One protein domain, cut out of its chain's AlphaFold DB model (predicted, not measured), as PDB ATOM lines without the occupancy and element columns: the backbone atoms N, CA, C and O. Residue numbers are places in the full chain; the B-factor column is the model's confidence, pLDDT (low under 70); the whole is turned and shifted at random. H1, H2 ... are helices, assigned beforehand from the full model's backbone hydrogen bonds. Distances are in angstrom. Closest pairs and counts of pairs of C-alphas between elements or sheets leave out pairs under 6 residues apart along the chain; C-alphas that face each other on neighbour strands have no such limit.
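AT A GLANCE: This is residues 2 to 100 and 122 to 151 of the 167 residues of an uncharacterized protein of Weissella confusa (UniProt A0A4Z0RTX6). Four helices that mostly cross, H2, H3, H7 and H8, make a core; H5 runs out from H2 and, with H6 beyond it, forms a long arm, while H1 lies off the core at the far end of a loop, residues 9 to 22. Residues 83 to 100 stick out. The printed part has 129 residues, with eight named helices, H1 to H8 in order, and no named strand: all helix, loose, with a radius of gyration of the C-alphas of 17.5 A and an elongated outline of 57 by 36 by 27 A.

HOW THE PARTS SIT: H1, residues 2 to 8, is apart from H2, residues 23 to 36. H2 and H3, residues 42 to 49, form a hairpin at a steep tilt of 42 degrees; their closest C-alphas, Gly 34 and Ala 42, are 5.5 A apart. H4, residues 59 to 62, touches no helix. H5, residues 71 to 86, touches H2 with residues 71 to 78 alone, closest at C-alphas Leu 74 and Gly 34, 5.8 A. H6, residues 89 to 96, is close to H5 but not clearly touching, 7.4 A between C-alphas Gly 91 and Lys 85, the closest. H7, residues 122 to 128, touches H3 at a shallow tilt of 31 degrees, closest at C-alphas Glu 126 and Gly 43, 5.4 A. H8, residues 135 to 150, touches H3 with residues 138 to 145 alone, closest at C-alphas Asp 141 and Ala 44, 4.7 A. Every O i to N i+4 pair is within hydrogen-bond range in H2, H3, H5, H6, H7 and H8; H1 has 2 of 3, and H4 is too short for one.

IN THESE COORDINATES: H1 begins at C-alpha 2, (-6.024, -7.966, -36.979). H2 is 19.8 A long, H5 21.7 A and H8 22.4 A, ending at C-alpha 150, (-11.233, -44.369, -45.420).

THE WHOLE: The C-alphas farthest apart, Lys 59 and Val 100, are 59.0 A apart. Residues 101 to 121 are not printed; C-alphas 100 and 122 are 33.9 A apart. The link from H1 to H2 is long. The model's pLDDT is under 70 at 48 printed residues, among them 2 to 15 and 84 to 100.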
ATOM      1  N   ALA A   2      -5.303  -6.920 -36.218       45.91
ATOM      2  CA  ALA A   2      -6.024  -7.966 -36.979       45.91
ATOM      3  C   ALA A   2      -6.841  -7.413 -38.170       45.91
ATOM      4  O   ALA A   2      -6.820  -7.985 -39.255       45.91
ATOM      5  N   GLN A   3      -7.483  -6.253 -37.990       39.66
ATOM      6  CA  GLN A   3      -8.262  -5.576 -39.037       39.66
ATOM      7  C   GLN A   3      -7.401  -4.988 -40.174       39.66
ATOM      8  O   GLN A   3      -7.839  -4.968 -41.316       39.66
ATOM      9  N   GLU A   4      -6.162  -4.565 -39.899       49.59
ATOM     10  CA  GLU A   4      -5.228  -4.083 -40.935       49.59
ATOM     11  C   GLU A   4      -4.569  -5.241 -41.688       49.59
ATOM     12  O   GLU A   4      -4.409  -5.166 -42.902       49.59
ATOM     13  N   LEU A   5      -4.243  -6.343 -41.000       47.03
ATOM     14  CA  LEU A   5      -3.733  -7.559 -41.641       47.03
ATOM     15  C   LEU A   5      -4.738  -8.137 -42.649       47.03
ATOM     16  O   LEU A   5      -4.337  -8.518 -43.745       47.03
ATOM     17  N   ALA A   6      -6.032  -8.157 -42.313       52.50
ATOM     18  CA  ALA A   6      -7.083  -8.620 -43.222       52.50
ATOM     19  C   ALA A   6      -7.164  -7.780 -44.511       52.50
ATOM     20  O   ALA A   6      -7.334  -8.329 -45.597       52.50
ATOM     21  N   TYR A   7      -6.980  -6.461 -44.395       48.03
ATOM     22  CA  TYR A   7      -7.035  -5.526 -45.520       48.03
ATOM     23  C   TYR A   7      -5.780  -5.586 -46.410       48.03
ATOM     24  O   TYR A   7      -5.885  -5.568 -47.634       48.03
ATOM     25  N   ILE A   8      -4.586  -5.693 -45.808       54.84
ATOM     26  CA  ILE A   8      -3.295  -5.650 -46.522       54.84
ATOM     27  C   ILE A   8      -3.009  -6.948 -47.283       54.84
ATOM     28  O   ILE A   8      -2.425  -6.913 -48.364       54.84
ATOM     29  N   TYR A   9      -3.409  -8.099 -46.738       49.28
ATOM     30  CA  TYR A   9      -3.074  -9.390 -47.344       49.28
ATOM     31  C   TYR A   9      -4.008  -9.817 -48.475       49.28
ATOM     32  O   TYR A   9      -3.789 -10.889 -49.036       49.28
ATOM     33  N   GLY A  10      -5.020  -9.010 -48.827       47.06
ATOM     34  CA  GLY A  10      -5.947  -9.347 -49.907       47.06
ATOM     35  C   GLY A  10      -6.488 -10.764 -49.743       47.06
ATOM     36  O   GLY A  10      -6.508 -11.525 -50.711       47.06
ATOM     37  N   TYR A  11      -6.820 -11.146 -48.500       50.28
ATOM     38  CA  TYR A  11      -7.468 -12.419 -48.220       50.28
ATOM     39  C   TYR A  11      -8.730 -12.439 -49.072       50.28
ATOM     40  O   TYR A  11      -9.691 -11.742 -48.762       50.28
ATOM     41  N   LYS A  12      -8.687 -13.187 -50.176       52.34
ATOM     42  CA  LYS A  12      -9.860 -13.588 -50.947       52.34
ATOM     43  C   LYS A  12     -10.892 -14.039 -49.921       52.34
ATOM     44  O   LYS A  12     -10.600 -14.992 -49.205       52.34
ATOM     45  N   ASP A  13     -11.958 -13.254 -49.791       60.56
ATOM     46  CA  ASP A  13     -12.996 -13.290 -48.760       60.56
ATOM     47  C   ASP A  13     -12.909 -14.529 -47.857       60.56
ATOM     48  O   ASP A  13     -13.511 -15.541 -48.174       60.56
ATOM     49  N   ILE A  14     -12.138 -14.514 -46.757       63.59
ATOM     50  CA  ILE A  14     -12.296 -15.560 -45.717       63.59
ATOM     51  C   ILE A  14     -13.642 -15.368 -45.031       63.59
ATOM     52  O   ILE A  14     -14.274 -16.337 -44.627       63.59
ATOM     53  N   PHE A  15     -14.076 -14.114 -44.945       67.12
ATOM     54  CA  PHE A  15     -15.400 -13.716 -44.523       67.12
ATOM     55  C   PHE A  15     -16.116 -13.065 -45.703       67.12
ATOM     56  O   PHE A  15     -15.504 -12.284 -46.426       67.12
ATOM     57  N   ASN A  16     -17.392 -13.381 -45.895       70.44
ATOM     58  CA  ASN A  16     -18.245 -12.715 -46.869       70.44
ATOM     59  C   ASN A  16     -18.629 -11.302 -46.380       70.44
ATOM     60  O   ASN A  16     -18.333 -10.900 -45.252       70.44
ATOM     61  N   SER A  17     -19.358 -10.549 -47.208       68.88
ATOM     62  CA  SER A  17     -19.820  -9.193 -46.867       68.88
ATOM     63  C   SER A  17     -20.754  -9.121 -45.649       68.88
ATOM     64  O   SER A  17     -20.947  -8.034 -45.110       68.88
ATOM     65  N   ASN A  18     -21.309 -10.251 -45.201       68.56
ATOM     66  CA  ASN A  18     -22.158 -10.350 -44.011       68.56
ATOM     67  C   ASN A  18     -21.356 -10.691 -42.740       68.56
ATOM     68  O   ASN A  18     -21.917 -10.682 -41.647       68.56
ATOM     69  N   GLY A  19     -20.051 -10.956 -42.865       66.12
ATOM     70  CA  GLY A  19     -19.181 -11.350 -41.758       66.12
ATOM     71  C   GLY A  19     -19.153 -12.854 -41.469       66.12
ATOM     72  O   GLY A  19     -18.535 -13.251 -40.483       66.12
ATOM     73  N   ASP A  20     -19.763 -13.694 -42.311       72.00
ATOM     74  CA  ASP A  20     -19.716 -15.156 -42.173       72.00
ATOM     75  C   ASP A  20     -18.511 -15.739 -42.907       72.00
ATOM     76  O   ASP A  20     -18.112 -15.221 -43.948       72.00
ATOM     77  N   LEU A  21     -17.962 -16.858 -42.422       70.75
ATOM     78  CA  LEU A  21     -16.876 -17.549 -43.119       70.75
ATOM     79  C   LEU A  21     -17.340 -18.084 -44.482       70.75
ATOM     80  O   LEU A  21     -18.303 -18.851 -44.550       70.75
ATOM     81  N   THR A  22     -16.613 -17.747 -45.545       77.94
ATOM     82  CA  THR A  22     -16.803 -18.346 -46.874       77.94
ATOM     83  C   THR A  22     -16.386 -19.811 -46.880       77.94
ATOM     84  O   THR A  22     -15.672 -20.274 -45.990       77.94
ATOM     85  N   GLU A  23     -16.799 -20.559 -47.898       78.12
ATOM     86  CA  GLU A  23     -16.425 -21.967 -48.047       78.12
ATOM     87  C   GLU A  23     -14.898 -22.146 -48.162       78.12
ATOM     88  O   GLU A  23     -14.311 -23.038 -47.536       78.12
ATOM     89  N   GLU A  24     -14.225 -21.241 -48.877       75.12
ATOM     90  CA  GLU A  24     -12.766 -21.189 -48.965       75.12
ATOM     91  C   GLU A  24     -12.128 -20.836 -47.616       75.12
ATOM     92  O   GLU A  24     -11.145 -21.466 -47.214       75.12
ATOM     93  N   GLY A  25     -12.706 -19.877 -46.888       77.69
ATOM     94  CA  GLY A  25     -12.264 -19.487 -45.551       77.69
ATOM     95  C   GLY A  25     -12.385 -20.625 -44.537       77.69
ATOM     96  O   GLY A  25     -11.450 -20.879 -43.775       77.69
ATOM     97  N   GLN A  26     -13.495 -21.366 -44.567       79.75
ATOM     98  CA  GLN A  26     -13.710 -22.558 -43.741       79.75
ATOM     99  C   GLN A  26     -12.703 -23.660 -44.081       79.75
ATOM    100  O   GLN A  26     -12.069 -24.218 -43.184       79.75
ATOM    101  N   THR A  27     -12.495 -23.931 -45.370       82.94
ATOM    102  CA  THR A  27     -11.510 -24.908 -45.856       82.94
ATOM    103  C   THR A  27     -10.098 -24.564 -45.387       82.94
ATOM    104  O   THR A  27      -9.392 -25.412 -44.831       82.94
ATOM    105  N   GLN A  28      -9.693 -23.304 -45.552       81.38
ATOM    106  CA  GLN A  28      -8.379 -22.824 -45.139       81.38
ATOM    107  C   GLN A  28      -8.205 -22.883 -43.617       81.38
ATOM    108  O   GLN A  28      -7.128 -23.254 -43.140       81.38
ATOM    109  N   LEU A  29      -9.255 -22.578 -42.851       82.88
ATOM    110  CA  LEU A  29      -9.248 -22.675 -41.394       82.88
ATOM    111  C   LEU A  29      -9.106 -24.128 -40.922       82.88
ATOM    112  O   LEU A  29      -8.224 -24.416 -40.115       82.88
ATOM    113  N   ILE A  30      -9.918 -25.048 -41.449       86.25
ATOM    114  CA  ILE A  30      -9.888 -26.470 -41.076       86.25
ATOM    115  C   ILE A  30      -8.524 -27.087 -41.402       86.25
ATOM    116  O   ILE A  30      -7.947 -27.762 -40.551       86.25
ATOM    117  N   LEU A  31      -7.967 -26.825 -42.590       86.62
ATOM    118  CA  LEU A  31      -6.636 -27.321 -42.957       86.62
ATOM    119  C   LEU A  31      -5.538 -26.735 -42.071       86.62
ATOM    120  O   LEU A  31      -4.661 -27.470 -41.616       86.62
ATOM    121  N   SER A  32      -5.603 -25.431 -41.791       81.69
ATOM    122  CA  SER A  32      -4.621 -24.775 -40.926       81.69
ATOM    123  C   SER A  32      -4.654 -25.360 -39.518       81.69
ATOM    124  O   SER A  32      -3.609 -25.728 -38.990       81.69
ATOM    125  N   LEU A  33      -5.843 -25.524 -38.931       84.94
ATOM    126  CA  LEU A  33      -6.011 -26.151 -37.620       84.94
ATOM    127  C   LEU A  33      -5.566 -27.617 -37.632       84.94
ATOM    128  O   LEU A  33      -4.877 -28.046 -36.712       84.94
ATOM    129  N   GLY A  34      -5.900 -28.368 -38.681       87.75
ATOM    130  CA  GLY A  34      -5.463 -29.753 -38.852       87.75
ATOM    131  C   GLY A  34      -3.942 -29.875 -38.831       87.75
ATOM    132  O   GLY A  34      -3.405 -30.690 -38.087       87.75
ATOM    133  N   ILE A  35      -3.234 -29.009 -39.561       88.56
ATOM    134  CA  ILE A  35      -1.766 -28.968 -39.548       88.56
ATOM    135  C   ILE A  35      -1.244 -28.555 -38.172       88.56
ATOM    136  O   ILE A  35      -0.370 -29.224 -37.638       88.56
ATOM    137  N   MET A  36      -1.790 -27.497 -37.564       82.56
ATOM    138  CA  MET A  36      -1.342 -27.020 -36.247       82.56
ATOM    139  C   MET A  36      -1.505 -28.074 -35.144       82.56
ATOM    140  O   MET A  36      -0.661 -28.167 -34.249       82.56
ATOM    141  N   PHE A  37      -2.579 -28.865 -35.203       83.25
ATOM    142  CA  PHE A  37      -2.854 -29.946 -34.260       83.25
ATOM    143  C   PHE A  37      -2.224 -31.289 -34.656       83.25
ATOM    144  O   PHE A  37      -2.410 -32.270 -33.936       83.25
ATOM    145  N   GLY A  38      -1.446 -31.334 -35.742       83.25
ATOM    146  CA  GLY A  38      -0.711 -32.526 -36.166       83.25
ATOM    147  C   GLY A  38      -1.597 -33.642 -36.723       83.25
ATOM    148  O   GLY A  38      -1.238 -34.816 -36.624       83.25
ATOM    149  N   VAL A  39      -2.758 -33.304 -37.287       88.44
ATOM    150  CA  VAL A  39      -3.651 -34.274 -37.925       88.44
ATOM    151  C   VAL A  39      -2.985 -34.815 -39.193       88.44
ATOM    152  O   VAL A  39      -2.685 -34.068 -40.128       88.44
ATOM    153  N   GLN A  40      -2.751 -36.128 -39.221       88.88
ATOM    154  CA  GLN A  40      -2.171 -36.823 -40.371       88.88
ATOM    155  C   GLN A  40      -3.052 -36.625 -41.614       88.88
ATOM    156  O   GLN A  40      -4.274 -36.684 -41.524       88.88
ATOM    157  N   GLY A  41      -2.442 -36.369 -42.770       87.81
ATOM    158  CA  GLY A  41      -3.139 -36.075 -44.023       87.81
ATOM    159  C   GLY A  41      -3.454 -34.596 -44.255       87.81
ATOM    160  O   GLY A  41      -3.554 -34.192 -45.411       87.81
ATOM    161  N   ALA A  42      -3.515 -33.748 -43.220       90.06
ATOM    162  CA  ALA A  42      -3.836 -32.323 -43.386       90.06
ATOM    163  C   ALA A  42      -2.818 -31.584 -44.278       90.06
ATOM    164  O   ALA A  42      -3.192 -30.843 -45.189       90.06
ATOM    165  N   GLY A  43      -1.521 -31.835 -44.062       89.75
ATOM    166  CA  GLY A  43      -0.446 -31.273 -44.887       89.75
ATOM    167  C   GLY A  43      -0.463 -31.790 -46.328       89.75
ATOM    168  O   GLY A  43      -0.206 -31.024 -47.256       89.75
ATOM    169  N   ALA A  44      -0.821 -33.062 -46.527       89.88
ATOM    170  CA  ALA A  44      -0.965 -33.665 -47.850       89.88
ATOM    171  C   ALA A  44      -2.125 -33.032 -48.637       89.88
ATOM    172  O   ALA A  44      -1.941 -32.652 -49.792       89.88
ATOM    173  N   VAL A  45      -3.293 -32.826 -48.006       88.56
ATOM    174  CA  VAL A  45      -4.421 -32.114 -48.638       88.56
ATOM    175  C   VAL A  45      -4.006 -30.698 -49.043       88.56
ATOM    176  O   VAL A  45      -4.240 -30.296 -50.185       88.56
ATOM    177  N   LEU A  46      -3.339 -29.959 -48.146       88.00
ATOM    178  CA  LEU A  46      -2.868 -28.600 -48.432       88.00
ATOM    179  C   LEU A  46      -1.908 -28.564 -49.631       88.00
ATOM    180  O   LEU A  46      -2.036 -27.698 -50.496       88.00
ATOM    181  N   ARG A  47      -0.961 -29.506 -49.704       87.50
ATOM    182  CA  ARG A  47      -0.018 -29.589 -50.826       87.50
ATOM    183  C   ARG A  47      -0.706 -29.923 -52.141       87.50
ATOM    184  O   ARG A  47      -0.426 -29.251 -53.127       87.50
ATOM    185  N   VAL A  48      -1.625 -30.890 -52.155       84.31
ATOM    186  CA  VAL A  48      -2.375 -31.277 -53.362       84.31
ATOM    187  C   VAL A  48      -3.243 -30.130 -53.892       84.31
ATOM    188  O   VAL A  48      -3.356 -29.965 -55.107       84.31
ATOM    189  N   MET A  49      -3.834 -29.322 -53.007       79.06
ATOM    190  CA  MET A  49      -4.627 -28.149 -53.400       79.06
ATOM    191  C   MET A  49      -3.775 -26.946 -53.835       79.06
ATOM    192  O   MET A  49      -4.283 -26.039 -54.496       79.06
ATOM    193  N   ALA A  50      -2.487 -26.907 -53.489       81.06
ATOM    194  CA  ALA A  50      -1.613 -25.808 -53.872       81.06
ATOM    195  C   ALA A  50      -1.377 -25.766 -55.395       81.06
ATOM    196  O   ALA A  50      -1.284 -26.794 -56.069       81.06
ATOM    197  N   GLN A  51      -1.198 -24.559 -55.949       66.75
ATOM    198  CA  GLN A  51      -1.045 -24.333 -57.399       66.75
ATOM    199  C   GLN A  51       0.101 -25.149 -58.037       66.75
ATOM    200  O   GLN A  51       0.024 -25.516 -59.207       66.75
ATOM    201  N   ASN A  52       1.133 -25.502 -57.263       66.69
ATOM    202  CA  ASN A  52       2.262 -26.318 -57.723       66.69
ATOM    203  C   ASN A  52       1.916 -27.805 -57.926       66.69
ATOM    204  O   ASN A  52       2.588 -28.481 -58.710       66.69
ATOM    205  N   ALA A  53       0.882 -28.310 -57.247       72.81
ATOM    206  CA  ALA A  53       0.419 -29.688 -57.365       72.81
ATOM    207  C   ALA A  53      -0.627 -29.877 -58.468       72.81
ATOM    208  O   ALA A  53      -0.728 -30.972 -59.020       72.81
ATOM    209  N   ALA A  54      -1.340 -28.812 -58.855       74.25
ATOM    210  CA  ALA A  54      -2.424 -28.848 -59.841       74.25
ATOM    211  C   ALA A  54      -2.040 -29.520 -61.177       74.25
ATOM    212  O   ALA A  54      -2.885 -30.137 -61.820       74.25
ATOM    213  N   LYS A  55      -0.761 -29.460 -61.576       78.50
ATOM    214  CA  LYS A  55      -0.244 -30.094 -62.804       78.50
ATOM    215  C   LYS A  55      -0.128 -31.626 -62.745       78.50
ATOM    216  O   LYS A  55      -0.016 -32.251 -63.793       78.50
ATOM    217  N   TYR A  56      -0.152 -32.219 -61.551       78.62
ATOM    218  CA  TYR A  56      -0.068 -33.672 -61.334       78.62
ATOM    219  C   TYR A  56      -1.420 -34.296 -60.962       78.62
ATOM    220  O   TYR A  56      -1.586 -35.515 -61.000       78.62
ATOM    221  N   VAL A  57      -2.411 -33.465 -60.624       73.44
ATOM    222  CA  VAL A  57      -3.750 -33.919 -60.251       73.44
ATOM    223  C   VAL A  57      -4.465 -34.497 -61.475       73.44
ATOM    224  O   VAL A  57      -4.832 -33.782 -62.405       73.44
ATOM    225  N   SER A  58      -4.722 -35.806 -61.465       68.31
ATOM    226  CA  SER A  58      -5.574 -36.434 -62.481       68.31
ATOM    227  C   SER A  58      -7.066 -36.216 -62.176       68.31
ATOM    228  O   SER A  58      -7.481 -36.155 -61.017       68.31
ATOM    229  N   LYS A  59      -7.918 -36.167 -63.215       63.66
ATOM    230  CA  LYS A  59      -9.387 -36.028 -63.060       63.66
ATOM    231  C   LYS A  59     -10.000 -37.076 -62.123       63.66
ATOM    232  O   LYS A  59     -10.936 -36.761 -61.402       63.66
ATOM    233  N   LYS A  60      -9.452 -38.295 -62.115       58.53
ATOM    234  CA  LYS A  60      -9.931 -39.415 -61.290       58.53
ATOM    235  C   LYS A  60      -9.736 -39.158 -59.787       58.53
ATOM    236  O   LYS A  60     -10.520 -39.640 -58.976       58.53
ATOM    237  N   ILE A  61      -8.720 -38.373 -59.429       63.16
ATOM    238  CA  ILE A  61      -8.342 -38.048 -58.046       63.16
ATOM    239  C   ILE A  61      -9.243 -36.962 -57.462       63.16
ATOM    240  O   ILE A  61      -9.732 -37.116 -56.343       63.16
ATOM    241  N   LEU A  62      -9.554 -35.930 -58.254       61.91
ATOM    242  CA  LEU A  62     -10.564 -34.931 -57.890       61.91
ATOM    243  C   LEU A  62     -11.911 -35.598 -57.584       61.91
ATOM    244  O   LEU A  62     -12.597 -35.191 -56.662       61.91
ATOM    245  N   THR A  63     -12.276 -36.666 -58.291       58.91
ATOM    246  CA  THR A  63     -13.598 -37.294 -58.157       58.91
ATOM    247  C   THR A  63     -13.748 -38.344 -57.049       58.91
ATOM    248  O   THR A  63     -14.882 -38.741 -56.800       58.91
ATOM    249  N   SER A  64     -12.671 -38.835 -56.415       58.44
ATOM    250  CA  SER A  64     -12.755 -40.094 -55.639       58.44
ATOM    251  C   SER A  64     -12.504 -40.001 -54.127       58.44
ATOM    252  O   SER A  64     -13.001 -40.863 -53.417       58.44
ATOM    253  N   ALA A  65     -11.772 -39.001 -53.622       57.72
ATOM    254  CA  ALA A  65     -11.463 -38.888 -52.180       57.72
ATOM    255  C   ALA A  65     -11.450 -37.433 -51.677       57.72
ATOM    256  O   ALA A  65     -11.975 -37.125 -50.608       57.72
ATOM    257  N   LEU A  66     -10.934 -36.501 -52.490       60.88
ATOM    258  CA  LEU A  66     -10.890 -35.070 -52.157       60.88
ATOM    259  C   LEU A  66     -12.239 -34.346 -52.282       60.88
ATOM    260  O   LEU A  66     -12.321 -33.185 -51.909       60.88
ATOM    261  N   THR A  67     -13.296 -34.958 -52.816       62.31
ATOM    262  CA  THR A  67     -14.553 -34.230 -53.094       62.31
ATOM    263  C   THR A  67     -15.692 -34.502 -52.133       62.31
ATOM    264  O   THR A  67     -16.635 -33.720 -52.130       62.31
ATOM    265  N   LYS A  68     -15.655 -35.570 -51.327       59.03
ATOM    266  CA  LYS A  68     -16.835 -35.928 -50.518       59.03
ATOM    267  C   LYS A  68     -16.651 -35.848 -49.011       59.03
ATOM    268  O   LYS A  68     -17.626 -35.548 -48.336       59.03
ATOM    269  N   THR A  69     -15.444 -36.032 -48.482       72.81
ATOM    270  CA  THR A  69     -15.322 -36.212 -47.023       72.81
ATOM    271  C   THR A  69     -13.999 -35.794 -46.402       72.81
ATOM    272  O   THR A  69     -13.893 -35.885 -45.192       72.81
ATOM    273  N   TRP A  70     -13.006 -35.291 -47.143       82.19
ATOM    274  CA  TRP A  70     -11.678 -34.953 -46.587       82.19
ATOM    275  C   TRP A  70     -11.705 -34.003 -45.374       82.19
ATOM    276  O   TRP A  70     -10.835 -34.089 -44.512       82.19
ATOM    277  N   TRP A  71     -12.695 -33.110 -45.286       85.25
ATOM    278  CA  TRP A  71     -12.822 -32.121 -44.211       85.25
ATOM    279  C   TRP A  71     -13.370 -32.719 -42.907       85.25
ATOM    280  O   TRP A  71     -13.023 -32.255 -41.822       85.25
ATOM    281  N   TYR A  72     -14.199 -33.763 -42.992       86.19
ATOM    282  CA  TYR A  72     -14.850 -34.381 -41.839       86.19
ATOM    283  C   TYR A  72     -13.869 -35.056 -40.857       86.19
ATOM    284  O   TYR A  72     -13.926 -34.730 -39.668       86.19
ATOM    285  N   PRO A  73     -12.929 -35.933 -41.282       86.12
ATOM    286  CA  PRO A  73     -11.947 -36.518 -40.372       86.12
ATOM    287  C   PRO A  73     -11.035 -35.451 -39.761       86.12
ATOM    288  O   PRO A  73     -10.709 -35.547 -38.580       86.12
ATOM    289  N   LEU A  74     -10.687 -34.395 -40.512       86.50
ATOM    290  CA  LEU A  74      -9.927 -33.266 -39.972       86.50
ATOM    291  C   LEU A  74     -10.688 -32.595 -38.830       86.50
ATOM    292  O   LEU A  74     -10.158 -32.458 -37.728       86.50
ATOM    293  N   LEU A  75     -11.946 -32.226 -39.070       86.06
ATOM    294  CA  LEU A  75     -12.777 -31.567 -38.069       86.06
ATOM    295  C   LEU A  75     -12.997 -32.453 -36.836       86.06
ATOM    296  O   LEU A  75     -12.951 -31.961 -35.705       86.06
ATOM    297  N   LYS A  76     -13.168 -33.764 -37.035       86.25
ATOM    298  CA  LYS A  76     -13.294 -34.756 -35.960       86.25
ATOM    299  C   LYS A  76     -12.043 -34.808 -35.078       86.25
ATOM    300  O   LYS A  76     -12.168 -34.752 -33.855       86.25
ATOM    301  N   GLU A  77     -10.851 -34.872 -35.666       86.38
ATOM    302  CA  GLU A  77      -9.592 -34.903 -34.907       86.38
ATOM    303  C   GLU A  77      -9.304 -33.572 -34.201       86.38
ATOM    304  O   GLU A  77      -8.960 -33.562 -33.016       86.38
ATOM    305  N   ILE A  78      -9.542 -32.440 -34.871       83.69
ATOM    306  CA  ILE A  78      -9.438 -31.107 -34.257       83.69
ATOM    307  C   ILE A  78     -10.351 -31.023 -33.025       83.69
ATOM    308  O   ILE A  78      -9.912 -30.617 -31.946       83.69
ATOM    309  N   SER A  79     -11.601 -31.471 -33.157       82.81
ATOM    310  CA  SER A  79     -12.584 -31.449 -32.068       82.81
ATOM    311  C   SER A  79     -12.141 -32.297 -30.874       82.81
ATOM    312  O   SER A  79     -12.275 -31.855 -29.733       82.81
ATOM    313  N   LYS A  80     -11.534 -33.471 -31.106       83.69
ATOM    314  CA  LYS A  80     -10.956 -34.297 -30.030       83.69
ATOM    315  C   LYS A  80      -9.836 -33.571 -29.293       83.69
ATOM    316  O   LYS A  80      -9.805 -33.584 -28.061       83.69
ATOM    317  N   VAL A  81      -8.916 -32.928 -30.015       75.25
ATOM    318  CA  VAL A  81      -7.794 -32.200 -29.400       75.25
ATOM    319  C   VAL A  81      -8.302 -31.023 -28.568       75.25
ATOM    320  O   VAL A  81      -7.858 -30.838 -27.434       75.25
ATOM    321  N   VAL A  82      -9.270 -30.264 -29.083       72.31
ATOM    322  CA  VAL A  82      -9.874 -29.134 -28.362       72.31
ATOM    323  C   VAL A  82     -10.641 -29.613 -27.128       72.31
ATOM    324  O   VAL A  82     -10.443 -29.074 -26.036       72.31
ATOM    325  N   ALA A  83     -11.458 -30.661 -27.257       73.06
ATOM    326  CA  ALA A  83     -12.217 -31.210 -26.138       73.06
ATOM    327  C   ALA A  83     -11.302 -31.758 -25.031       73.06
ATOM    328  O   ALA A  83     -11.556 -31.552 -23.847       73.06
ATOM    329  N   THR A  84     -10.201 -32.414 -25.397       68.31
ATOM    330  CA  THR A  84      -9.288 -33.029 -24.422       68.31
ATOM    331  C   THR A  84      -8.304 -32.046 -23.790       68.31
ATOM    332  O   THR A  84      -7.969 -32.221 -22.620       68.31
ATOM    333  N   LYS A  85      -7.836 -31.016 -24.511       62.00
ATOM    334  CA  LYS A  85      -6.831 -30.063 -23.997       62.00
ATOM    335  C   LYS A  85      -7.428 -28.803 -23.372       62.00
ATOM    336  O   LYS A  85      -6.859 -28.283 -22.411       62.00
ATOM    337  N   THR A  86      -8.554 -28.309 -23.883       56.75
ATOM    338  CA  THR A  86      -9.107 -27.001 -23.484       56.75
ATOM    339  C   THR A  86     -10.179 -27.129 -22.402       56.75
ATOM    340  O   THR A  86     -10.258 -26.277 -21.521       56.75
ATOM    341  N   LEU A  87     -10.958 -28.219 -22.402       52.44
ATOM    342  CA  LEU A  87     -12.002 -28.460 -21.392       52.44
ATOM    343  C   LEU A  87     -11.497 -29.207 -20.150       52.44
ATOM    344  O   LEU A  87     -12.251 -29.417 -19.198       52.44
ATOM    345  N   THR A  88     -10.225 -29.605 -20.097       58.28
ATOM    346  CA  THR A  88      -9.683 -30.209 -18.876       58.28
ATOM    347  C   THR A  88      -9.674 -29.200 -17.731       58.28
ATOM    348  O   THR A  88      -9.072 -28.132 -17.841       58.28
ATOM    349  N   LYS A  89     -10.251 -29.585 -16.582       53.03
ATOM    350  CA  LYS A  89     -10.247 -28.810 -15.322       53.03
ATOM    351  C   LYS A  89      -8.871 -28.228 -14.970       53.03
ATOM    352  O   LYS A  89      -8.799 -27.167 -14.373       53.03
ATOM    353  N   LYS A  90      -7.783 -28.890 -15.382       57.22
ATOM    354  CA  LYS A  90      -6.390 -28.459 -15.191       57.22
ATOM    355  C   LYS A  90      -6.015 -27.195 -15.986       57.22
ATOM    356  O   LYS A  90      -5.263 -26.373 -15.474       57.22
ATOM    357  N   GLY A  91      -6.551 -27.021 -17.197       57.84
ATOM    358  CA  GLY A  91      -6.360 -25.815 -18.012       57.84
ATOM    359  C   GLY A  91      -7.093 -24.605 -17.430       57.84
ATOM    360  O   GLY A  91      -6.518 -23.528 -17.325       57.84
ATOM    361  N   LEU A  92      -8.323 -24.810 -16.948       56.06
ATOM    362  CA  LEU A  92      -9.100 -23.770 -16.261       56.06
ATOM    363  C   LEU A  92      -8.527 -23.437 -14.873       56.06
ATOM    364  O   LEU A  92      -8.424 -22.264 -14.519       56.06
ATOM    365  N   ALA A  93      -8.087 -24.444 -14.113       54.28
ATOM    366  CA  ALA A  93      -7.452 -24.257 -12.809       54.28
ATOM    367  C   ALA A  93      -6.132 -23.479 -12.913       54.28
ATOM    368  O   ALA A  93      -5.905 -22.570 -12.125       54.28
ATOM    369  N   GLY A  94      -5.305 -23.748 -13.932       57.22
ATOM    370  CA  GLY A  94      -4.061 -23.003 -14.155       57.22
ATOM    371  C   GLY A  94      -4.263 -21.518 -14.496       57.22
ATOM    372  O   GLY A  94      -3.386 -20.704 -14.208       57.22
ATOM    373  N   ILE A  95      -5.416 -21.154 -15.074       50.50
ATOM    374  CA  ILE A  95      -5.806 -19.759 -15.341       50.50
ATOM    375  C   ILE A  95      -6.380 -19.108 -14.074       50.50
ATOM    376  O   ILE A  95      -6.039 -17.968 -13.761       50.50
ATOM    377  N   ALA A  96      -7.214 -19.832 -13.321       54.19
ATOM    378  CA  ALA A  96      -7.855 -19.326 -12.108       54.19
ATOM    379  C   ALA A  96      -6.876 -19.155 -10.928       54.19
ATOM    380  O   ALA A  96      -6.972 -18.174 -10.196       54.19
ATOM    381  N   GLU A  97      -5.892 -20.046 -10.764       52.06
ATOM    382  CA  GLU A  97      -4.928 -19.992  -9.651       52.06
ATOM    383  C   GLU A  97      -3.900 -18.853  -9.767       52.06
ATOM    384  O   GLU A  97      -3.253 -18.509  -8.779       52.06
ATOM    385  N   LYS A  98      -3.745 -18.228 -10.944       52.47
ATOM    386  CA  LYS A  98      -2.828 -17.088 -11.152       52.47
ATOM    387  C   LYS A  98      -3.536 -15.759 -11.406       52.47
ATOM    388  O   LYS A  98      -2.890 -14.794 -11.820       52.47
ATOM    389  N   ALA A  99      -4.836 -15.689 -11.126       48.00
ATOM    390  CA  ALA A  99      -5.662 -14.494 -11.252       48.00
ATOM    391  C   ALA A  99      -5.338 -13.443 -10.169       48.00
ATOM    392  O   ALA A  99      -6.157 -13.122  -9.311       48.00
ATOM    393  N   VAL A 100      -4.134 -12.870 -10.222       48.72
ATOM    394  CA  VAL A 100      -3.879 -11.534  -9.677       48.72
ATOM    395  C   VAL A 100      -4.265 -10.527 -10.778       48.72
ATOM    396  O   VAL A 100      -3.709 -10.616 -11.876       48.72
ATOM    397  N   GLN A 122       5.045 -25.661 -38.187       84.94
ATOM    398  CA  GLN A 122       4.377 -26.788 -38.849       84.94
ATOM    399  C   GLN A 122       3.819 -26.374 -40.215       84.94
ATOM    400  O   GLN A 122       4.132 -27.007 -41.222       84.94
ATOM    401  N   LEU A 123       3.095 -25.254 -40.287       82.12
ATOM    402  CA  LEU A 123       2.586 -24.720 -41.556       82.12
ATOM    403  C   LEU A 123       3.703 -24.424 -42.559       82.12
ATOM    404  O   LEU A 123       3.627 -24.850 -43.712       82.12
ATOM    405  N   LYS A 124       4.764 -23.730 -42.127       85.19
ATOM    406  CA  LYS A 124       5.914 -23.423 -42.986       85.19
ATOM    407  C   LYS A 124       6.562 -24.700 -43.514       85.19
ATOM    408  O   LYS A 124       6.934 -24.757 -44.681       85.19
ATOM    409  N   THR A 125       6.687 -25.713 -42.662       86.50
ATOM    410  CA  THR A 125       7.281 -27.008 -43.009       86.50
ATOM    411  C   THR A 125       6.430 -27.750 -44.035       86.50
ATOM    412  O   THR A 125       6.960 -28.203 -45.050       86.50
ATOM    413  N   GLU A 126       5.113 -27.830 -43.829       86.06
ATOM    414  CA  GLU A 126       4.202 -28.491 -44.773       86.06
ATOM    415  C   GLU A 126       4.153 -27.773 -46.130       86.06
ATOM    416  O   GLU A 126       4.148 -28.433 -47.172       86.06
ATOM    417  N   LEU A 127       4.195 -26.437 -46.135       82.44
ATOM    418  CA  LEU A 127       4.264 -25.629 -47.357       82.44
ATOM    419  C   LEU A 127       5.614 -25.763 -48.072       82.44
ATOM    420  O   LEU A 127       5.651 -25.845 -49.300       82.44
ATOM    421  N   ALA A 128       6.723 -25.827 -47.330       85.19
ATOM    422  CA  ALA A 128       8.059 -25.980 -47.902       85.19
ATOM    423  C   ALA A 128       8.213 -27.304 -48.668       85.19
ATOM    424  O   ALA A 128       8.833 -27.326 -49.732       85.19
ATOM    425  N   LYS A 129       7.576 -28.385 -48.195       84.56
ATOM    426  CA  LYS A 129       7.486 -29.666 -48.924       84.56
ATOM    427  C   LYS A 129       6.814 -29.513 -50.303       84.56
ATOM    428  O   LYS A 129       7.095 -30.289 -51.210       84.56
ATOM    429  N   GLY A 130       5.962 -28.498 -50.480       79.50
ATOM    430  CA  GLY A 130       5.270 -28.172 -51.731       79.50
ATOM    431  C   GLY A 130       6.072 -27.342 -52.746       79.50
ATOM    432  O   GLY A 130       5.583 -27.105 -53.853       79.50
ATOM    433  N   LEU A 131       7.280 -26.874 -52.406       82.06
ATOM    434  CA  LEU A 131       8.075 -26.019 -53.300       82.06
ATOM    435  C   LEU A 131       8.640 -26.794 -54.496       82.06
ATOM    436  O   LEU A 131       8.566 -26.317 -55.626       82.06
ATOM    437  N   HIS A 132       9.168 -27.998 -54.272       81.56
ATOM    438  CA  HIS A 132       9.685 -28.883 -55.322       81.56
ATOM    439  C   HIS A 132       8.764 -30.091 -55.479       81.56
ATOM    440  O   HIS A 132       9.146 -31.232 -55.235       81.56
ATOM    441  N   TYR A 133       7.515 -29.821 -55.846       83.75
ATOM    442  CA  TYR A 133       6.494 -30.855 -55.925       83.75
ATOM    443  C   TYR A 133       6.700 -31.746 -57.162       83.75
ATOM    444  O   TYR A 133       6.753 -31.241 -58.291       83.75
ATOM    445  N   THR A 134       6.826 -33.059 -56.953       87.75
ATOM    446  CA  THR A 134       7.040 -34.094 -57.983       87.75
ATOM    447  C   THR A 134       5.884 -35.097 -58.007       87.75
ATOM    448  O   THR A 134       5.040 -35.098 -57.111       87.75
ATOM    449  N   GLN A 135       5.858 -35.974 -59.015       85.81
ATOM    450  CA  GLN A 135       4.865 -37.048 -59.098       85.81
ATOM    451  C   GLN A 135       4.952 -38.013 -57.901       85.81
ATOM    452  O   GLN A 135       3.924 -38.368 -57.343       85.81
ATOM    453  N   ASP A 136       6.158 -38.368 -57.446       88.25
ATOM    454  CA  ASP A 136       6.329 -39.275 -56.298       88.25
ATOM    455  C   ASP A 136       5.769 -38.678 -54.997       88.25
ATOM    456  O   ASP A 136       5.150 -39.377 -54.194       88.25
ATOM    457  N   ILE A 137       5.959 -37.366 -54.793       88.62
ATOM    458  CA  ILE A 137       5.392 -36.646 -53.643       88.62
ATOM    459  C   ILE A 137       3.867 -36.629 -53.751       88.62
ATOM    460  O   ILE A 137       3.180 -36.878 -52.765       88.62
ATOM    461  N   PHE A 138       3.336 -36.394 -54.952       87.69
ATOM    462  CA  PHE A 138       1.901 -36.431 -55.194       87.69
ATOM    463  C   PHE A 138       1.283 -37.801 -54.891       87.69
ATOM    464  O   PHE A 138       0.251 -37.868 -54.224       87.69
ATOM    465  N   ASP A 139       1.914 -38.887 -55.328       87.06
ATOM    466  CA  ASP A 139       1.421 -40.245 -55.090       87.06
ATOM    467  C   ASP A 139       1.463 -40.602 -53.591       87.06
ATOM    468  O   ASP A 139       0.544 -41.241 -53.064       87.06
ATOM    469  N   ALA A 140       2.502 -40.147 -52.882       89.25
ATOM    470  CA  ALA A 140       2.607 -40.287 -51.432       89.25
ATOM    471  C   ALA A 140       1.503 -39.507 -50.697       89.25
ATOM    472  O   ALA A 140       0.818 -40.079 -49.843       89.25
ATOM    473  N   ASP A 141       1.283 -38.247 -51.075       89.12
ATOM    474  CA  ASP A 141       0.246 -37.389 -50.500       89.12
ATOM    475  C   ASP A 141      -1.151 -37.953 -50.771       89.12
ATOM    476  O   ASP A 141      -1.980 -38.038 -49.866       89.12
ATOM    477  N   PHE A 142      -1.407 -38.436 -51.987       85.81
ATOM    478  CA  PHE A 142      -2.684 -39.051 -52.337       85.81
ATOM    479  C   PHE A 142      -2.979 -40.298 -51.492       85.81
ATOM    480  O   PHE A 142      -4.108 -40.493 -51.026       85.81
ATOM    481  N   LYS A 143      -1.961 -41.127 -51.240       87.44
ATOM    482  CA  LYS A 143      -2.082 -42.296 -50.361       87.44
ATOM    483  C   LYS A 143      -2.386 -41.896 -48.917       87.44
ATOM    484  O   LYS A 143      -3.159 -42.585 -48.254       87.44
ATOM    485  N   GLU A 144      -1.780 -40.822 -48.421       89.19
ATOM    486  CA  GLU A 144      -2.041 -40.306 -47.074       89.19
ATOM    487  C   GLU A 144      -3.476 -39.779 -46.941       89.19
ATOM    488  O   GLU A 144      -4.181 -40.156 -46.005       89.19
ATOM    489  N   ILE A 145      -3.941 -38.997 -47.920       87.12
ATOM    490  CA  ILE A 145      -5.311 -38.463 -47.951       87.12
ATOM    491  C   ILE A 145      -6.339 -39.598 -48.001       87.12
ATOM    492  O   ILE A 145      -7.300 -39.576 -47.239       87.12
ATOM    493  N   SER A 146      -6.111 -40.610 -48.843       84.56
ATOM    494  CA  SER A 146      -7.023 -41.756 -48.969       84.56
ATOM    495  C   SER A 146      -7.150 -42.518 -47.646       84.56
ATOM    496  O   SER A 146      -8.249 -42.793 -47.175       84.56
ATOM    497  N   LYS A 147      -6.026 -42.768 -46.962       86.81
ATOM    498  CA  LYS A 147      -6.036 -43.396 -45.632       86.81
ATOM    499  C   LYS A 147      -6.788 -42.577 -44.585       86.81
ATOM    500  O   LYS A 147      -7.356 -43.168 -43.671       86.81
ATOM    501  N   MET A 148      -6.736 -41.248 -44.672       86.44
ATOM    502  CA  MET A 148      -7.445 -40.353 -43.755       86.44
ATOM    503  C   MET A 148      -8.961 -40.404 -43.989       86.44
ATOM    504  O   MET A 148      -9.727 -40.386 -43.028       86.44
ATOM    505  N   THR A 149      -9.399 -40.486 -45.249       80.38
ATOM    506  CA  THR A 149     -10.825 -40.538 -45.601       80.38
ATOM    507  C   THR A 149     -11.450 -41.906 -45.334       80.38
ATOM    508  O   THR A 149     -12.568 -41.966 -44.825       80.38
ATOM    509  N   ASP A 150     -10.722 -42.997 -45.580       76.31
ATOM    510  CA  ASP A 150     -11.233 -44.369 -45.420       76.31
ATOM    511  C   ASP A 150     -11.499 -44.750 -43.948       76.31
ATOM    512  O   ASP A 150     -12.288 -45.642 -43.654       76.31
ATOM    513  N   GLN A 151     -10.896 -44.044 -42.985       60.75
ATOM    514  CA  GLN A 151     -11.113 -44.272 -41.546       60.75
ATOM    515  C   GLN A 151     -12.493 -43.810 -41.039       60.75
ATOM    516  O   GLN A 151     -12.787 -43.953 -39.850       60.75
TER     517      GLN A 151